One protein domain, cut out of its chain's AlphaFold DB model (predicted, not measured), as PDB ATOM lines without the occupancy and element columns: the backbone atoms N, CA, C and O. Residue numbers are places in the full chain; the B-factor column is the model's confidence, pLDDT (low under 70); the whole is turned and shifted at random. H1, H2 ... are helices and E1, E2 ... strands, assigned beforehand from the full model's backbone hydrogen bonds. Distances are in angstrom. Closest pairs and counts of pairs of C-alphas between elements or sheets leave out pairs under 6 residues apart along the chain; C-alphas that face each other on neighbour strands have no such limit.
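This is residues 21 to 136 of the 345 residues of an uncharacterized protein of Desulfotomaculum aeronauticum DSM 10349 (UniProt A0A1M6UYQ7). A kinked helix, H4, runs through the middle, crossed by H1 on one side and H7 on the other, while H3 folds back along its residues 75 to 79 as a hairpin. H2 packs on H1, H5 on H2, and H6 on H7. The 116 printed residues, mostly helix, hold seven named helices and one strand in the order H1, H2, E1, H3, H4, H5, H6, H7. The whole is compact, with a radius of gyration of the C-alphas of 14.3 A and spans of 41 by 32 by 24 A.

H1, residues 21 to 34, touches residues 39 to 43 alone of H2, residues 37 to 53; the closest C-alphas are Leu 25 and Ile 43, 6.9 A. E1, residues 56 to 58, pairs with no named strand. H3, residues 60 to 69, and H4, residues 72 to 90, form a helical hairpin at a shallow tilt of 19 degrees, touching through residues 75 to 79 alone of H4; closest C-alphas Tyr 67 and Phe 75, 6.3 A. H4, the hub, touches H1 with residues 81 to 89 alone, only just about perpendicular at 71 degrees; closest C-alphas His 26 and Val 82, 5.3 A. H5, residues 94 to 100, touches residues 48 to 52 alone of H2; closest C-alphas Ser 48 and Leu 98, 6.0 A. H6, residues 107 to 117, touches H7, residues 122 to 135; closest C-alphas Phe 117 and Cys 125, 6.0 A. H7 touches H4 at a steep tilt of 54 degrees, opposite ways; closest C-alphas Thr 84 and Gly 126, 3.9 A. Every O i to N i+4 pair is within hydrogen-bond range in H2, H3, H5, H6 and H7, against 8 of 10 in H1 and 11 of 15 in H4.

H1 begins at C-alpha 21 (27.621, -33.587, -4.218); H2 spans 24.2 A. H4 spans 26.9 A, with a kink of 29 degrees near residue 81. H7 spans 20.0 A to C-alpha 135 (48.805, -28.333, 7.151).

The printed part has no cut and no long link; no printed residue is under 70 in pLDDT.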
ATOM      1  N   ILE A  21      28.284 -32.744  -5.222       96.38
ATOM      2  CA  ILE A  21      27.621 -33.587  -4.218       96.38
ATOM      3  C   ILE A  21      27.901 -33.069  -2.804       96.38
ATOM      4  O   ILE A  21      26.970 -32.916  -2.015       96.38
ATOM      5  N   ALA A  22      29.154 -32.719  -2.493       97.12
ATOM      6  CA  ALA A  22      29.511 -32.114  -1.208       97.12
ATOM      7  C   ALA A  22      28.721 -30.816  -0.943       97.12
ATOM      8  O   ALA A  22      28.220 -30.592   0.163       97.12
ATOM      9  N   SER A  23      28.546 -29.986  -1.976       96.12
ATOM     10  CA  SER A  23      27.755 -28.755  -1.893       96.12
ATOM     11  C   SER A  23      26.264 -29.027  -1.664       96.12
ATOM     12  O   SER A  23      25.630 -28.328  -0.872       96.12
ATOM     13  N   GLU A  24      25.687 -30.036  -2.321       97.06
ATOM     14  CA  GLU A  24      24.285 -30.416  -2.119       97.06
ATOM     15  C   GLU A  24      24.040 -31.048  -0.742       97.06
ATOM     16  O   GLU A  24      23.030 -30.742  -0.109       97.06
ATOM     17  N   LEU A  25      24.984 -31.830  -0.206       97.56
ATOM     18  CA  LEU A  25      24.926 -32.329   1.176       97.56
ATOM     19  C   LEU A  25      24.952 -31.186   2.197       97.56
ATOM     20  O   LEU A  25      24.177 -31.182   3.157       97.56
ATOM     21  N   HIS A  26      25.793 -30.173   1.972       97.44
ATOM     22  CA  HIS A  26      25.791 -28.969   2.799       97.44
ATOM     23  C   HIS A  26      24.430 -28.260   2.764       97.44
ATOM     24  O   HIS A  26      23.850 -27.995   3.820       97.44
ATOM     25  N   LYS A  27      23.877 -28.013   1.567       96.88
ATOM     26  CA  LYS A  27      22.545 -27.402   1.395       96.88
ATOM     27  C   LYS A  27      21.444 -28.221   2.059       96.88
ATOM     28  O   LYS A  27      20.535 -27.632   2.651       96.88
ATOM     29  N   TYR A  28      21.541 -29.547   1.991       97.00
ATOM     30  CA  TYR A  28      20.618 -30.467   2.644       97.00
ATOM     31  C   TYR A  28      20.620 -30.294   4.155       97.00
ATOM     32  O   TYR A  28      19.548 -30.189   4.743       97.00
ATOM     33  N   ARG A  29      21.787 -30.135   4.786       95.06
ATOM     34  CA  ARG A  29      21.848 -29.812   6.217       95.06
ATOM     35  C   ARG A  29      21.254 -28.435   6.524       95.06
ATOM     36  O   ARG A  29      20.401 -28.322   7.396       95.06
ATOM     37  N   VAL A  30      21.715 -27.380   5.850       95.19
ATOM     38  CA  VAL A  30      21.445 -25.995   6.297       95.19
ATOM     39  C   VAL A  30      20.128 -25.417   5.777       95.19
ATOM     40  O   VAL A  30      19.644 -24.407   6.280       95.19
ATOM     41  N   SER A  31      19.545 -26.023   4.744       92.94
ATOM     42  CA  SER A  31      18.421 -25.443   4.004       92.94
ATOM     43  C   SER A  31      17.513 -26.482   3.338       92.94
ATOM     44  O   SER A  31      16.890 -26.185   2.320       92.94
ATOM     45  N   ARG A  32      17.378 -27.680   3.930       91.12
ATOM     46  CA  ARG A  32      16.593 -28.815   3.400       91.12
ATOM     47  C   ARG A  32      15.234 -28.440   2.804       91.12
ATOM     48  O   ARG A  32      14.835 -28.963   1.770       91.12
ATOM     49  N   GLN A  33      14.507 -27.543   3.469       89.44
ATOM     50  CA  GLN A  33      13.150 -27.139   3.083       89.44
ATOM     51  C   GLN A  33      13.103 -26.275   1.814       89.44
ATOM     52  O   GLN A  33      12.064 -26.206   1.167       89.44
ATOM     53  N   ARG A  34      14.214 -25.618   1.461       91.50
ATOM     54  CA  ARG A  34      14.339 -24.754   0.276       91.50
ATOM     55  C   ARG A  34      14.938 -25.483  -0.927       91.50
ATOM     56  O   ARG A  34      15.029 -24.901  -2.003       91.50
ATOM     57  N   MET A  35      15.372 -26.730  -0.749       93.25
ATOM     58  CA  MET A  35      15.882 -27.547  -1.843       93.25
ATOM     59  C   MET A  35      14.750 -27.984  -2.767       93.25
ATOM     60  O   MET A  35      13.623 -28.225  -2.332       93.25
ATOM     61  N   ARG A  36      15.074 -28.145  -4.050       94.00
ATOM     62  CA  ARG A  36      14.162 -28.790  -4.996       94.00
ATOM     63  C   ARG A  36      13.883 -30.229  -4.553       94.00
ATOM     64  O   ARG A  36      14.781 -30.910  -4.059       94.00
ATOM     65  N   GLY A  37      12.642 -30.681  -4.739       94.75
ATOM     66  CA  GLY A  37      12.185 -31.985  -4.247       94.75
ATOM     67  C   GLY A  37      12.962 -33.174  -4.817       94.75
ATOM     68  O   GLY A  37      13.285 -34.088  -4.068       94.75
ATOM     69  N   ASP A  38      13.319 -33.118  -6.101       95.06
ATOM     70  CA  ASP A  38      14.112 -34.135  -6.801       95.06
ATOM     71  C   ASP A  38      15.538 -34.247  -6.242       95.06
ATOM     72  O   ASP A  38      15.997 -35.340  -5.922       95.06
ATOM     73  N   ILE A  39      16.215 -33.113  -6.044       94.25
ATOM     74  CA  ILE A  39      17.561 -33.085  -5.453       94.25
ATOM     75  C   ILE A  39      17.514 -33.568  -4.000       94.25
ATOM     76  O   ILE A  39      18.343 -34.375  -3.587       94.25
ATOM     77  N   ARG A  40      16.525 -33.111  -3.222       95.88
ATOM     78  CA  ARG A  40      16.347 -33.543  -1.830       95.88
ATOM     79  C   ARG A  40      16.164 -35.058  -1.741       95.88
ATOM     80  O   ARG A  40      16.806 -35.686  -0.907       95.88
ATOM     81  N   GLN A  41      15.324 -35.629  -2.603       96.12
ATOM     82  CA  GLN A  41      15.108 -37.070  -2.669       96.12
ATOM     83  C   GLN A  41      16.398 -37.814  -3.035       96.12
ATOM     84  O   GLN A  41      16.745 -38.773  -2.355       96.12
ATOM     85  N   ALA A  42      17.148 -37.347  -4.038       95.81
ATOM     86  CA  ALA A  42      18.413 -37.971  -4.427       95.81
ATOM     87  C   ALA A  42      19.443 -37.973  -3.280       95.81
ATOM     88  O   ALA A  42      20.122 -38.975  -3.059       95.81
ATOM     89  N   ILE A  43      19.531 -36.886  -2.504       96.94
ATOM     90  CA  ILE A  43      20.394 -36.826  -1.315       96.94
ATOM     91  C   ILE A  43      19.894 -37.761  -0.206       96.94
ATOM     92  O   ILE A  43      20.699 -38.440   0.427       96.94
ATOM     93  N   GLU A  44      18.582 -37.842   0.028       97.00
ATOM     94  CA  GLU A  44      18.002 -38.784   0.995       97.00
ATOM     95  C   GLU A  44      18.252 -40.246   0.604       97.00
ATOM     96  O   GLU A  44      18.536 -41.075   1.472       97.00
ATOM     97  N   GLU A  45      18.169 -40.565  -0.685       97.25
ATOM     98  CA  GLU A  45      18.489 -41.878  -1.242       97.25
ATOM     99  C   GLU A  45      19.979 -42.192  -1.101       97.25
ATOM    100  O   GLU A  45      20.316 -43.269  -0.610       97.25
ATOM    101  N   PHE A  46      20.856 -41.239  -1.432       97.25
ATOM    102  CA  PHE A  46      22.299 -41.354  -1.233       97.25
ATOM    103  C   PHE A  46      22.649 -41.619   0.237       97.25
ATOM    104  O   PHE A  46      23.295 -42.620   0.538       97.25
ATOM    105  N   LEU A  47      22.166 -40.776   1.158       97.62
ATOM    106  CA  LEU A  47      22.401 -40.940   2.595       97.62
ATOM    107  C   LEU A  47      21.843 -42.278   3.089       97.62
ATOM    108  O   LEU A  47      22.509 -43.001   3.818       97.62
ATOM    109  N   SER A  48      20.651 -42.671   2.633       97.75
ATOM    110  CA  SER A  48      20.080 -43.971   2.996       97.75
ATOM    111  C   SER A  48      20.928 -45.134   2.484       97.75
ATOM    112  O   SER A  48      21.015 -46.157   3.155       97.75
ATOM    113  N   TYR A  49      21.516 -45.006   1.295       97.12
ATOM    114  CA  TYR A  49      22.380 -46.025   0.713       97.12
ATOM    115  C   TYR A  49      23.657 -46.191   1.537       97.12
ATOM    116  O   TYR A  49      23.916 -47.290   2.023       97.12
ATOM    117  N   VAL A  50      24.406 -45.106   1.763       96.31
ATOM    118  CA  VAL A  50      25.663 -45.172   2.528       96.31
ATOM    119  C   VAL A  50      25.421 -45.634   3.965       96.31
ATOM    120  O   VAL A  50      26.163 -46.469   4.465       96.31
ATOM    121  N   THR A  51      24.312 -45.221   4.587       95.19
ATOM    122  CA  THR A  51      23.929 -45.684   5.924       95.19
ATOM    123  C   THR A  51      23.569 -47.175   5.959       95.19
ATOM    124  O   THR A  51      24.025 -47.888   6.846       95.19
ATOM    125  N   ARG A  52      22.772 -47.690   5.006       95.62
ATOM    126  CA  ARG A  52      22.384 -49.119   4.986       95.62
ATOM    127  C   ARG A  52      23.574 -50.053   4.820       95.62
ATOM    128  O   ARG A  52      23.559 -51.146   5.375       95.62
ATOM    129  N   TYR A  53      24.545 -49.646   4.009       93.19
ATOM    130  CA  TYR A  53      25.713 -50.464   3.694       93.19
ATOM    131  C   TYR A  53      26.928 -50.140   4.566       93.19
ATOM    132  O   TYR A  53      27.971 -50.761   4.380       93.19
ATOM    133  N   ASN A  54      26.789 -49.215   5.522       90.75
ATOM    134  CA  ASN A  54      27.871 -48.746   6.383       90.75
ATOM    135  C   ASN A  54      29.097 -48.283   5.574       90.75
ATOM    136  O   ASN A  54      30.226 -48.711   5.815       90.75
ATOM    137  N   PHE A  55      28.848 -47.471   4.544       93.38
ATOM    138  CA  PHE A  55      29.891 -46.875   3.717       93.38
ATOM    139  C   PHE A  55      30.244 -45.493   4.250       93.38
ATOM    140  O   PHE A  55      29.362 -44.660   4.472       93.38
ATOM    141  N   ASP A  56      31.540 -45.225   4.355       91.06
ATOM    142  CA  ASP A  56      32.035 -43.884   4.624       91.06
ATOM    143  C   ASP A  56      31.867 -43.002   3.390       91.06
ATOM    144  O   ASP A  56      31.809 -43.477   2.253       91.06
ATOM    145  N   TYR A  57      31.869 -41.689   3.584       94.75
ATOM    146  CA  TYR A  57      32.054 -40.746   2.492       94.75
ATOM    147  C   TYR A  57      32.970 -39.601   2.913       94.75
ATOM    148  O   TYR A  57      33.032 -39.222   4.078       94.75
ATOM    149  N   ASN A  58      33.733 -39.050   1.967       90.44
ATOM    150  CA  ASN A  58      34.688 -37.985   2.258       90.44
ATOM    151  C   ASN A  58      34.586 -36.822   1.259       90.44
ATOM    152  O   ASN A  58      34.388 -37.040   0.063       90.44
ATOM    153  N   PRO A  59      34.749 -35.569   1.721       94.50
ATOM    154  CA  PRO A  59      34.745 -34.389   0.869       94.50
ATOM    155  C   PRO A  59      36.161 -34.027   0.398       94.50
ATOM    156  O   PRO A  59      36.404 -32.881   0.036       94.50
ATOM    157  N   THR A  60      37.140 -34.938   0.450       91.50
ATOM    158  CA  THR A  60      38.552 -34.567   0.262       91.50
ATOM    159  C   THR A  60      38.823 -33.991  -1.128       91.50
ATOM    160  O   THR A  60      39.575 -33.026  -1.249       91.50
ATOM    161  N   PHE A  61      38.158 -34.510  -2.164       93.56
ATOM    162  CA  PHE A  61      38.212 -33.916  -3.500       93.56
ATOM    163  C   PHE A  61      37.672 -32.476  -3.508       93.56
ATOM    164  O   PHE A  61      38.353 -31.582  -4.005       93.56
ATOM    165  N   TYR A  62      36.514 -32.228  -2.882       94.62
ATOM    166  CA  TYR A  62      35.954 -30.879  -2.725       94.62
ATOM    167  C   TYR A  62      36.904 -29.923  -1.990       94.62
ATOM    168  O   TYR A  62      37.055 -28.772  -2.405       94.62
ATOM    169  N   LEU A  63      37.557 -30.387  -0.917       92.94
ATOM    170  CA  LEU A  63      38.534 -29.592  -0.166       92.94
ATOM    171  C   LEU A  63      39.721 -29.208  -1.051       92.94
ATOM    172  O   LEU A  63      40.092 -28.035  -1.097       92.94
ATOM    173  N   LEU A  64      40.283 -30.179  -1.780       92.50
ATOM    174  CA  LEU A  64      41.382 -29.939  -2.711       92.50
ATOM    175  C   LEU A  64      40.961 -28.945  -3.792       92.50
ATOM    176  O   LEU A  64      41.596 -27.913  -3.965       92.50
ATOM    177  N   GLU A  65      39.865 -29.218  -4.492       93.12
ATOM    178  CA  GLU A  65      39.404 -28.378  -5.590       93.12
ATOM    179  C   GLU A  65      39.104 -26.946  -5.122       93.12
ATOM    180  O   GLU A  65      39.499 -25.968  -5.766       93.12
ATOM    181  N   SER A  66      38.471 -26.806  -3.956       92.94
ATOM    182  CA  SER A  66      38.186 -25.505  -3.356       92.94
ATOM    183  C   SER A  66      39.452 -24.755  -2.958       92.94
ATOM    184  O   SER A  66      39.468 -23.529  -3.084       92.94
ATOM    185  N   TYR A  67      40.500 -25.461  -2.523       91.06
ATOM    186  CA  TYR A  67      41.795 -24.874  -2.174       91.06
ATOM    187  C   TYR A  67      42.459 -24.243  -3.400       91.06
ATOM    188  O   TYR A  67      42.930 -23.114  -3.327       91.06
ATOM    189  N   PHE A  68      42.398 -24.909  -4.558       87.81
ATOM    190  CA  PHE A  68      42.953 -24.370  -5.806       87.81
ATOM    191  C   PHE A  68      42.137 -23.242  -6.415       87.81
ATOM    192  O   PHE A  68      42.695 -22.357  -7.063       87.81
ATOM    193  N   LYS A  69      40.813 -23.287  -6.262       87.31
ATOM    194  CA  LYS A  69      39.906 -22.317  -6.890       87.31
ATOM    195  C   LYS A  69      39.641 -21.076  -6.032       87.31
ATOM    196  O   LYS A  69      39.017 -20.139  -6.529       87.31
ATOM    197  N   SER A  70      40.036 -21.065  -4.759       86.81
ATOM    198  CA  SER A  70      39.736 -19.972  -3.823       86.81
ATOM    199  C   SER A  70      40.984 -19.166  -3.466       86.81
ATOM    200  O   SER A  70      42.098 -19.673  -3.516       86.81
ATOM    201  N   ASP A  71      40.793 -17.904  -3.071       85.50
ATOM    202  CA  ASP A  71      41.864 -17.121  -2.444       85.50
ATOM    203  C   ASP A  71      42.227 -17.772  -1.089       85.50
ATOM    204  O   ASP A  71      41.322 -17.998  -0.273       85.50
ATOM    205  N   PRO A  72      43.518 -18.065  -0.823       81.00
ATOM    206  CA  PRO A  72      43.968 -18.654   0.437       81.00
ATOM    207  C   PRO A  72      43.458 -17.927   1.687       81.00
ATOM    208  O   PRO A  72      43.202 -18.569   2.703       81.00
ATOM    209  N   LYS A  73      43.260 -16.602   1.617       82.94
ATOM    210  CA  LYS A  73      42.802 -15.784   2.751       82.94
ATOM    211  C   LYS A  73      41.368 -16.074   3.180       82.94
ATOM    212  O   LYS A  73      41.030 -15.820   4.328       82.94
ATOM    213  N   VAL A  74      40.530 -16.563   2.267       89.00
ATOM    214  CA  VAL A  74      39.101 -16.828   2.523       89.00
ATOM    215  C   VAL A  74      38.750 -18.307   2.397       89.00
ATOM    216  O   VAL A  74      37.597 -18.683   2.596       89.00
ATOM    217  N   PHE A  75      39.721 -19.154   2.044       90.88
ATOM    218  CA  PHE A  75      39.512 -20.580   1.812       90.88
ATOM    219  C   PHE A  75      38.902 -21.274   3.035       90.88
ATOM    220  O   PHE A  75      37.856 -21.906   2.904       90.88
ATOM    221  N   VAL A  76      39.513 -21.109   4.214       91.88
ATOM    222  CA  VAL A  76      39.059 -21.770   5.448       91.88
ATOM    223  C   VAL A  76      37.619 -21.377   5.767       91.88
ATOM    224  O   VAL A  76      36.765 -22.249   5.900       91.88
ATOM    225  N   ASP A  77      37.319 -20.078   5.793       91.44
ATOM    226  CA  ASP A  77      35.981 -19.580   6.135       91.44
ATOM    227  C   ASP A  77      34.912 -20.004   5.121       91.44
ATOM    228  O   ASP A  77      33.765 -20.261   5.484       91.44
ATOM    229  N   LYS A  78      35.282 -20.118   3.842       92.12
ATOM    230  CA  LYS A  78      34.373 -20.551   2.777       92.12
ATOM    231  C   LYS A  78      34.075 -22.052   2.826       92.12
ATOM    232  O   LYS A  78      32.973 -22.462   2.468       92.12
ATOM    233  N   VAL A  79      35.051 -22.870   3.215       95.12
ATOM    234  CA  VAL A  79      35.009 -24.334   3.064       95.12
ATOM    235  C   VAL A  79      34.644 -25.045   4.367       95.12
ATOM    236  O   VAL A  79      33.967 -26.077   4.328       95.12
ATOM    237  N   ALA A  80      35.002 -24.471   5.520       96.06
ATOM    238  CA  ALA A  80      34.663 -25.009   6.835       96.06
ATOM    239  C   ALA A  80      33.162 -25.314   7.005       96.06
ATOM    240  O   ALA A  80      32.860 -26.412   7.466       96.06
ATOM    241  N   PRO A  81      32.201 -24.477   6.553       97.00
ATOM    242  CA  PRO A  81      30.774 -24.793   6.680       97.00
ATOM    243  C   PRO A  81      30.355 -26.098   5.988       97.00
ATOM    244  O   PRO A  81      29.475 -26.815   6.484       97.00
ATOM    245  N   VAL A  82      30.984 -26.436   4.856       96.94
ATOM    246  CA  VAL A  82      30.740 -27.707   4.161       96.94
ATOM    247  C   VAL A  82      31.337 -28.857   4.965       96.94
ATOM    248  O   VAL A  82      30.620 -29.814   5.244       96.94
ATOM    249  N   ALA A  83      32.584 -28.737   5.432       96.50
ATOM    250  CA  ALA A  83      33.217 -29.744   6.288       96.50
ATOM    251  C   ALA A  83      32.424 -29.993   7.587       96.50
ATOM    252  O   ALA A  83      32.135 -31.141   7.916       96.50
ATOM    253  N   THR A  84      31.956 -28.937   8.265       97.38
ATOM    254  CA  THR A  84      31.045 -29.023   9.421       97.38
ATOM    255  C   THR A  84      29.786 -29.811   9.073       97.38
ATOM    256  O   THR A  84      29.278 -30.582   9.882       97.38
ATOM    257  N   SER A  85      29.259 -29.629   7.862       97.81
ATOM    258  CA  SER A  85      28.044 -30.325   7.440       97.81
ATOM    259  C   SER A  85      28.274 -31.809   7.209       97.81
ATOM    260  O   SER A  85      27.397 -32.605   7.521       97.81
ATOM    261  N   ILE A  86      29.460 -32.182   6.735       97.25
ATOM    262  CA  ILE A  86      29.868 -33.579   6.633       97.25
ATOM    263  C   ILE A  86      30.016 -34.201   8.025       97.25
ATOM    264  O   ILE A  86      29.411 -35.238   8.264       97.25
ATOM    265  N   VAL A  87      30.706 -33.541   8.965       96.44
ATOM    266  CA  VAL A  87      30.823 -34.003  10.367       96.44
ATOM    267  C   VAL A  87      29.443 -34.197  11.007       96.44
ATOM    268  O   VAL A  87      29.181 -35.218  11.638       96.44
ATOM    269  N   TYR A  88      28.536 -33.241  10.798       96.94
ATOM    270  CA  TYR A  88      27.159 -33.318  11.284       96.94
ATOM    271  C   TYR A  88      26.424 -34.543  10.726       96.94
ATOM    272  O   TYR A  88      25.771 -35.260  11.475       96.94
ATOM    273  N   LEU A  89      26.540 -34.802   9.421       96.88
ATOM    274  CA  LEU A  89      25.890 -35.948   8.785       96.88
ATOM    275  C   LEU A  89      26.548 -37.286   9.170       96.88
ATOM    276  O   LEU A  89      25.835 -38.270   9.314       96.88
ATOM    277  N   HIS A  90      27.863 -37.323   9.407       95.81
ATOM    278  CA  HIS A  90      28.550 -38.497   9.967       95.81
ATOM    279  C   HIS A  90      28.132 -38.798  11.408       95.81
ATOM    280  O   HIS A  90      28.245 -39.930  11.856       95.81
ATOM    281  N   SER A  91      27.647 -37.793  12.136       96.25
ATOM    282  CA  SER A  91      27.190 -37.942  13.522       96.25
ATOM    283  C   SER A  91      25.701 -38.287  13.623       96.25
ATOM    284  O   SER A  91      25.116 -38.181  14.698       96.25
ATOM    285  N   MET A  92      25.052 -38.627  12.509       96.38
ATOM    286  CA  MET A  92      23.624 -38.921  12.436       96.38
ATOM    287  C   MET A  92      23.290 -40.307  12.998       96.38
ATOM    288  O   MET A  92      23.977 -41.279  12.721       96.38
ATOM    289  N   ASP A  93      22.164 -40.412  13.700       97.25
ATOM    290  CA  ASP A  93      21.528 -41.673  14.063       97.25
ATOM    291  C   ASP A  93      20.987 -42.371  12.807       97.25
ATOM    292  O   ASP A  93      19.977 -41.977  12.210       97.25
ATOM    293  N   GLU A  94      21.694 -43.421  12.416       95.94
ATOM    294  CA  GLU A  94      21.461 -44.227  11.230       95.94
ATOM    295  C   GLU A  94      20.077 -44.874  11.249       95.94
ATOM    296  O   GLU A  94      19.336 -44.799  10.267       95.94
ATOM    297  N   GLU A  95      19.690 -45.489  12.368       96.12
ATOM    298  CA  GLU A  95      18.405 -46.174  12.478       96.12
ATOM    299  C   GLU A  95      17.240 -45.196  12.380       96.12
ATOM    300  O   GLU A  95      16.249 -45.464  11.685       96.12
ATOM    301  N   ARG A  96      17.349 -44.060  13.077       96.25
ATOM    302  CA  ARG A  96      16.340 -43.004  13.030       96.25
ATOM    303  C   ARG A  96      16.214 -42.472  11.611       96.25
ATOM    304  O   ARG A  96      15.100 -42.428  11.085       96.25
ATOM    305  N   PHE A  97      17.330 -42.145  10.968       97.25
ATOM    306  CA  PHE A  97      17.322 -41.606   9.614       97.25
ATOM    307  C   PHE A  97      16.747 -42.591   8.595       97.25
ATOM    308  O   PHE A  97      15.931 -42.212   7.749       97.25
ATOM    309  N   LEU A  98      17.104 -43.875   8.675       97.31
ATOM    310  CA  LEU A  98      16.562 -44.882   7.768       97.31
ATOM    311  C   LEU A  98      15.037 -45.003   7.881       97.31
ATOM    312  O   LEU A  98      14.385 -45.135   6.841       97.31
ATOM    313  N   LYS A  99      14.485 -44.887   9.098       97.00
ATOM    314  CA  LYS A  99      13.043 -44.979   9.385       97.00
ATOM    315  C   LYS A  99      12.271 -43.701   9.035       97.00
ATOM    316  O   LYS A  99      11.199 -43.798   8.446       97.00
ATOM    317  N   THR A 100      12.782 -42.522   9.393       95.94
ATOM    318  CA  THR A 100      11.999 -41.268   9.354       95.94
ATOM    319  C   THR A 100      12.548 -40.200   8.412       95.94
ATOM    320  O   THR A 100      11.866 -39.212   8.157       95.94
ATOM    321  N   LYS A 101      13.770 -40.372   7.890       94.31
ATOM    322  CA  LYS A 101      14.533 -39.334   7.169       94.31
ATOM    323  C   LYS A 101      14.813 -38.085   8.004       94.31
ATOM    324  O   LYS A 101      15.153 -37.040   7.449       94.31
ATOM    325  N   GLU A 102      14.677 -38.156   9.322       93.81
ATOM    326  CA  GLU A 102      15.076 -37.086  10.234       93.81
ATOM    327  C   GLU A 102      16.525 -37.293  10.664       93.81
ATOM    328  O   GLU A 102      16.939 -38.420  10.929       93.81
ATOM    329  N   ILE A 103      17.283 -36.201  10.746       94.12
ATOM    330  CA  ILE A 103      18.644 -36.233  11.276       94.12
ATOM    331  C   ILE A 103      18.554 -35.946  12.771       94.12
ATOM    332  O   ILE A 103      18.276 -34.816  13.174       94.12
ATOM    333  N   LEU A 104      18.775 -36.976  13.578       95.75
ATOM    334  CA  LEU A 104      19.070 -36.849  14.999       95.75
ATOM    335  C   LEU A 104      20.552 -37.154  15.176       95.75
ATOM    336  O   LEU A 104      21.045 -38.053  14.509       95.75
ATOM    337  N   LEU A 105      21.263 -36.416  16.024       96.38
ATOM    338  CA  LEU A 105      22.680 -36.686  16.236       96.38
ATOM    339  C   LEU A 105      22.906 -37.663  17.389       96.38
ATOM    340  O   LEU A 105      22.253 -37.569  18.429       96.38
ATOM    341  N   LYS A 106      23.879 -38.548  17.201       96.88
ATOM    342  CA  LYS A 106      24.388 -39.492  18.188       96.88
ATOM    343  C   LYS A 106      25.431 -38.820  19.095       96.88
ATOM    344  O   LYS A 106      26.438 -38.336  18.574       96.88
ATOM    345  N   PRO A 107      25.218 -38.760  20.425       95.62
ATOM    346  CA  PRO A 107      26.151 -38.094  21.338       95.62
ATOM    347  C   PRO A 107      27.577 -38.657  21.284       95.62
ATOM    348  O   PRO A 107      28.531 -37.892  21.236       95.62
ATOM    349  N   ASP A 108      27.721 -39.978  21.203       96.12
ATOM    350  CA  ASP A 108      29.006 -40.677  21.101       96.12
ATOM    351  C   ASP A 108      29.769 -40.343  19.808       96.12
ATOM    352  O   ASP A 108      30.983 -40.134  19.838       96.12
ATOM    353  N   ALA A 109      29.063 -40.218  18.680       94.88
ATOM    354  CA  ALA A 109      29.667 -39.796  17.417       94.88
ATOM    355  C   ALA A 109      30.144 -38.331  17.465       94.88
ATOM    356  O   ALA A 109      31.228 -38.013  16.969       94.88
ATOM    357  N   ILE A 110      29.368 -37.445  18.103       96.31
ATOM    358  CA  ILE A 110      29.785 -36.055  18.340       96.31
ATOM    359  C   ILE A 110      31.038 -36.028  19.222       96.31
ATOM    360  O   ILE A 110      32.026 -35.391  18.852       96.31
ATOM    361  N   ASP A 111      31.021 -36.731  20.356       97.06
ATOM    362  CA  ASP A 111      32.126 -36.766  21.320       97.06
ATOM    363  C   ASP A 111      33.426 -37.265  20.678       97.06
ATOM    364  O   ASP A 111      34.502 -36.713  20.939       97.06
ATOM    365  N   TYR A 112      33.336 -38.250  19.778       95.94
ATOM    366  CA  TYR A 112      34.469 -38.699  18.973       95.94
ATOM    367  C   TYR A 112      35.083 -37.558  18.149       95.94
ATOM    368  O   TYR A 112      36.295 -37.346  18.218       95.94
ATOM    369  N   TYR A 113      34.283 -36.791  17.398       95.81
ATOM    370  CA  TYR A 113      34.799 -35.694  16.570       95.81
ATOM    371  C   TYR A 113      35.343 -34.522  17.390       95.81
ATOM    372  O   TYR A 113      36.391 -33.971  17.041       95.81
ATOM    373  N   LEU A 114      34.670 -34.164  18.486       97.38
ATOM    374  CA  LEU A 114      35.140 -33.136  19.418       97.38
ATOM    375  C   LEU A 114      36.504 -33.516  20.007       97.38
ATOM    376  O   LEU A 114      37.423 -32.697  20.024       97.38
ATOM    377  N   THR A 115      36.660 -34.779  20.410       97.31
ATOM    378  CA  THR A 115      37.917 -35.310  20.954       97.31
ATOM    379  C   THR A 115      39.005 -35.382  19.887       97.31
ATOM    380  O   THR A 115      40.116 -34.912  20.118       97.31
ATOM    381  N   LYS A 116      38.686 -35.919  18.700       94.69
ATOM    382  CA  LYS A 116      39.629 -36.083  17.584       94.69
ATOM    383  C   LYS A 116      40.285 -34.765  17.188       94.69
ATOM    384  O   LYS A 116      41.495 -34.723  16.998       94.69
ATOM    385  N   PHE A 117      39.488 -33.708  17.062       95.38
ATOM    386  CA  PHE A 117      39.980 -32.388  16.670       95.38
ATOM    387  C   PHE A 117      40.361 -31.502  17.864       95.38
ATOM    388  O   PHE A 117      40.850 -30.396  17.658       95.38
ATOM    389  N   ASN A 118      40.173 -31.979  19.100       96.62
ATOM    390  CA  ASN A 118      40.415 -31.231  20.335       96.62
ATOM    391  C   ASN A 118      39.679 -29.874  20.373       96.62
ATOM    392  O   ASN A 118      40.261 -28.820  20.639       96.62
ATOM    393  N   VAL A 119      38.377 -29.903  20.090       97.31
ATOM    394  CA  VAL A 119      37.495 -28.726  20.027       97.31
ATOM    395  C   VAL A 119      36.230 -28.929  20.862       97.31
ATOM    396  O   VAL A 119      35.984 -30.009  21.391       97.31
ATOM    397  N   ARG A 120      35.421 -27.873  21.016       95.44
ATOM    398  CA  ARG A 120      34.226 -27.885  21.883       95.44
ATOM    399  C   ARG A 120      32.898 -27.868  21.132       95.44
ATOM    400  O   ARG A 120      31.870 -28.133  21.746       95.44
ATOM    401  N   THR A 121      32.903 -27.534  19.843       95.00
ATOM    402  CA  THR A 121      31.689 -27.445  19.022       95.00
ATOM    403  C   THR A 121      31.873 -28.167  17.687       95.00
ATOM    404  O   THR A 121      32.994 -28.304  17.195       95.00
ATOM    405  N   ILE A 122      30.770 -28.624  17.085       92.62
ATOM    406  CA  ILE A 122      30.787 -29.264  15.756       92.62
ATOM    407  C   ILE A 122      31.240 -28.258  14.688       92.62
ATOM    408  O   ILE A 122      31.922 -28.615  13.727       92.62
ATOM    409  N   GLU A 123      30.875 -26.988  14.857       92.00
ATOM    410  CA  GLU A 123      31.312 -25.877  14.019       92.00
ATOM    411  C   GLU A 123      32.843 -25.799  13.977       92.00
ATOM    412  O   GLU A 123      33.422 -25.779  12.886       92.00
ATOM    413  N   ASP A 124      33.488 -25.871  15.145       96.25
ATOM    414  CA  ASP A 124      34.945 -25.868  15.262       96.25
ATOM    415  C   ASP A 124      35.581 -27.132  14.657       96.25
ATOM    416  O   ASP A 124      36.666 -27.036  14.084       96.25
ATOM    417  N   CYS A 125      34.912 -28.297  14.689       96.12
ATOM    418  CA  CYS A 125      35.420 -29.517  14.037       96.12
ATOM    419  C   CYS A 125      35.616 -29.315  12.531       96.12
ATOM    420  O   CYS A 125      36.621 -29.745  11.969       96.12
ATOM    421  N   GLY A 126      34.656 -28.667  11.861       95.06
ATOM    422  CA  GLY A 126      34.747 -28.419  10.422       95.06
ATOM    423  C   GLY A 126      35.915 -27.503  10.065       95.06
ATOM    424  O   GLY A 126      36.631 -27.773   9.103       95.06
ATOM    425  N   ARG A 127      36.149 -26.454  10.863       95.50
ATOM    426  CA  ARG A 127      37.307 -25.565  10.697       95.50
ATOM    427  C   ARG A 127      38.622 -26.297  10.963       95.50
ATOM    428  O   ARG A 127      39.500 -26.248  10.106       95.50
ATOM    429  N   ALA A 128      38.723 -27.016  12.082       95.38
ATOM    430  CA  ALA A 128      39.914 -27.779  12.450       95.38
ATOM    431  C   ALA A 128      40.285 -28.813  11.376       95.38
ATOM    432  O   ALA A 128      41.447 -28.919  11.003       95.38
ATOM    433  N   TRP A 129      39.297 -29.508  10.799       93.62
ATOM    434  CA  TRP A 129      39.534 -30.437   9.693       93.62
ATOM    435  C   TRP A 129      40.127 -29.733   8.463       93.62
ATOM    436  O   TRP A 129      41.086 -30.220   7.866       93.62
ATOM    437  N   VAL A 130      39.583 -28.577   8.073       93.44
ATOM    438  CA  VAL A 130      40.098 -27.818   6.921       93.44
ATOM    439  C   VAL A 130      41.515 -27.300   7.182       93.44
ATOM    440  O   VAL A 130      42.348 -27.346   6.279       93.44
ATOM    441  N   GLU A 131      41.802 -26.840   8.399       92.38
ATOM    442  CA  GLU A 131      43.131 -26.380   8.821       92.38
ATOM    443  C   GLU A 131      44.158 -27.523   8.854       92.38
ATOM    444  O   GLU A 131      45.259 -27.375   8.326       92.38
ATOM    445  N   GLU A 132      43.787 -28.688   9.390       90.44
ATOM    446  CA  GLU A 132      44.618 -29.895   9.361       90.44
ATOM    447  C   GLU A 132      44.904 -30.329   7.918       90.44
ATOM    448  O   GLU A 132      46.045 -30.634   7.569       90.44
ATOM    449  N   TYR A 133      43.888 -30.288   7.047       87.00
ATOM    450  CA  TYR A 133      44.018 -30.668   5.642       87.00
ATOM    451  C   TYR A 133      45.067 -29.829   4.898       87.00
ATOM    452  O   TYR A 133      45.858 -30.379   4.131       87.00
ATOM    453  N   ILE A 134      45.102 -28.513   5.135       86.94
ATOM    454  CA  ILE A 134      46.090 -27.613   4.517       86.94
ATOM    455  C   ILE A 134      47.454 -27.619   5.212       86.94
ATOM    456  O   ILE A 134      48.417 -27.096   4.650       86.94
ATOM    457  N   GLY A 135      47.553 -28.211   6.405       84.38
ATOM    458  CA  GLY A 135      48.805 -28.333   7.151       84.38
ATOM    459  C   GLY A 135      49.861 -29.191   6.443       84.38
ATOM    460  O   GLY A 135      51.056 -28.980   6.650       84.38
ATOM    461  N   ASP A 136      49.450 -30.107   5.560       82.19
ATOM    462  CA  ASP A 136      50.343 -30.952   4.756       82.19
ATOM    463  C   ASP A 136      50.528 -30.395   3.332       82.19
ATOM    464  O   ASP A 136      50.039 -30.936   2.332       82.19
TER     465      ASP A 136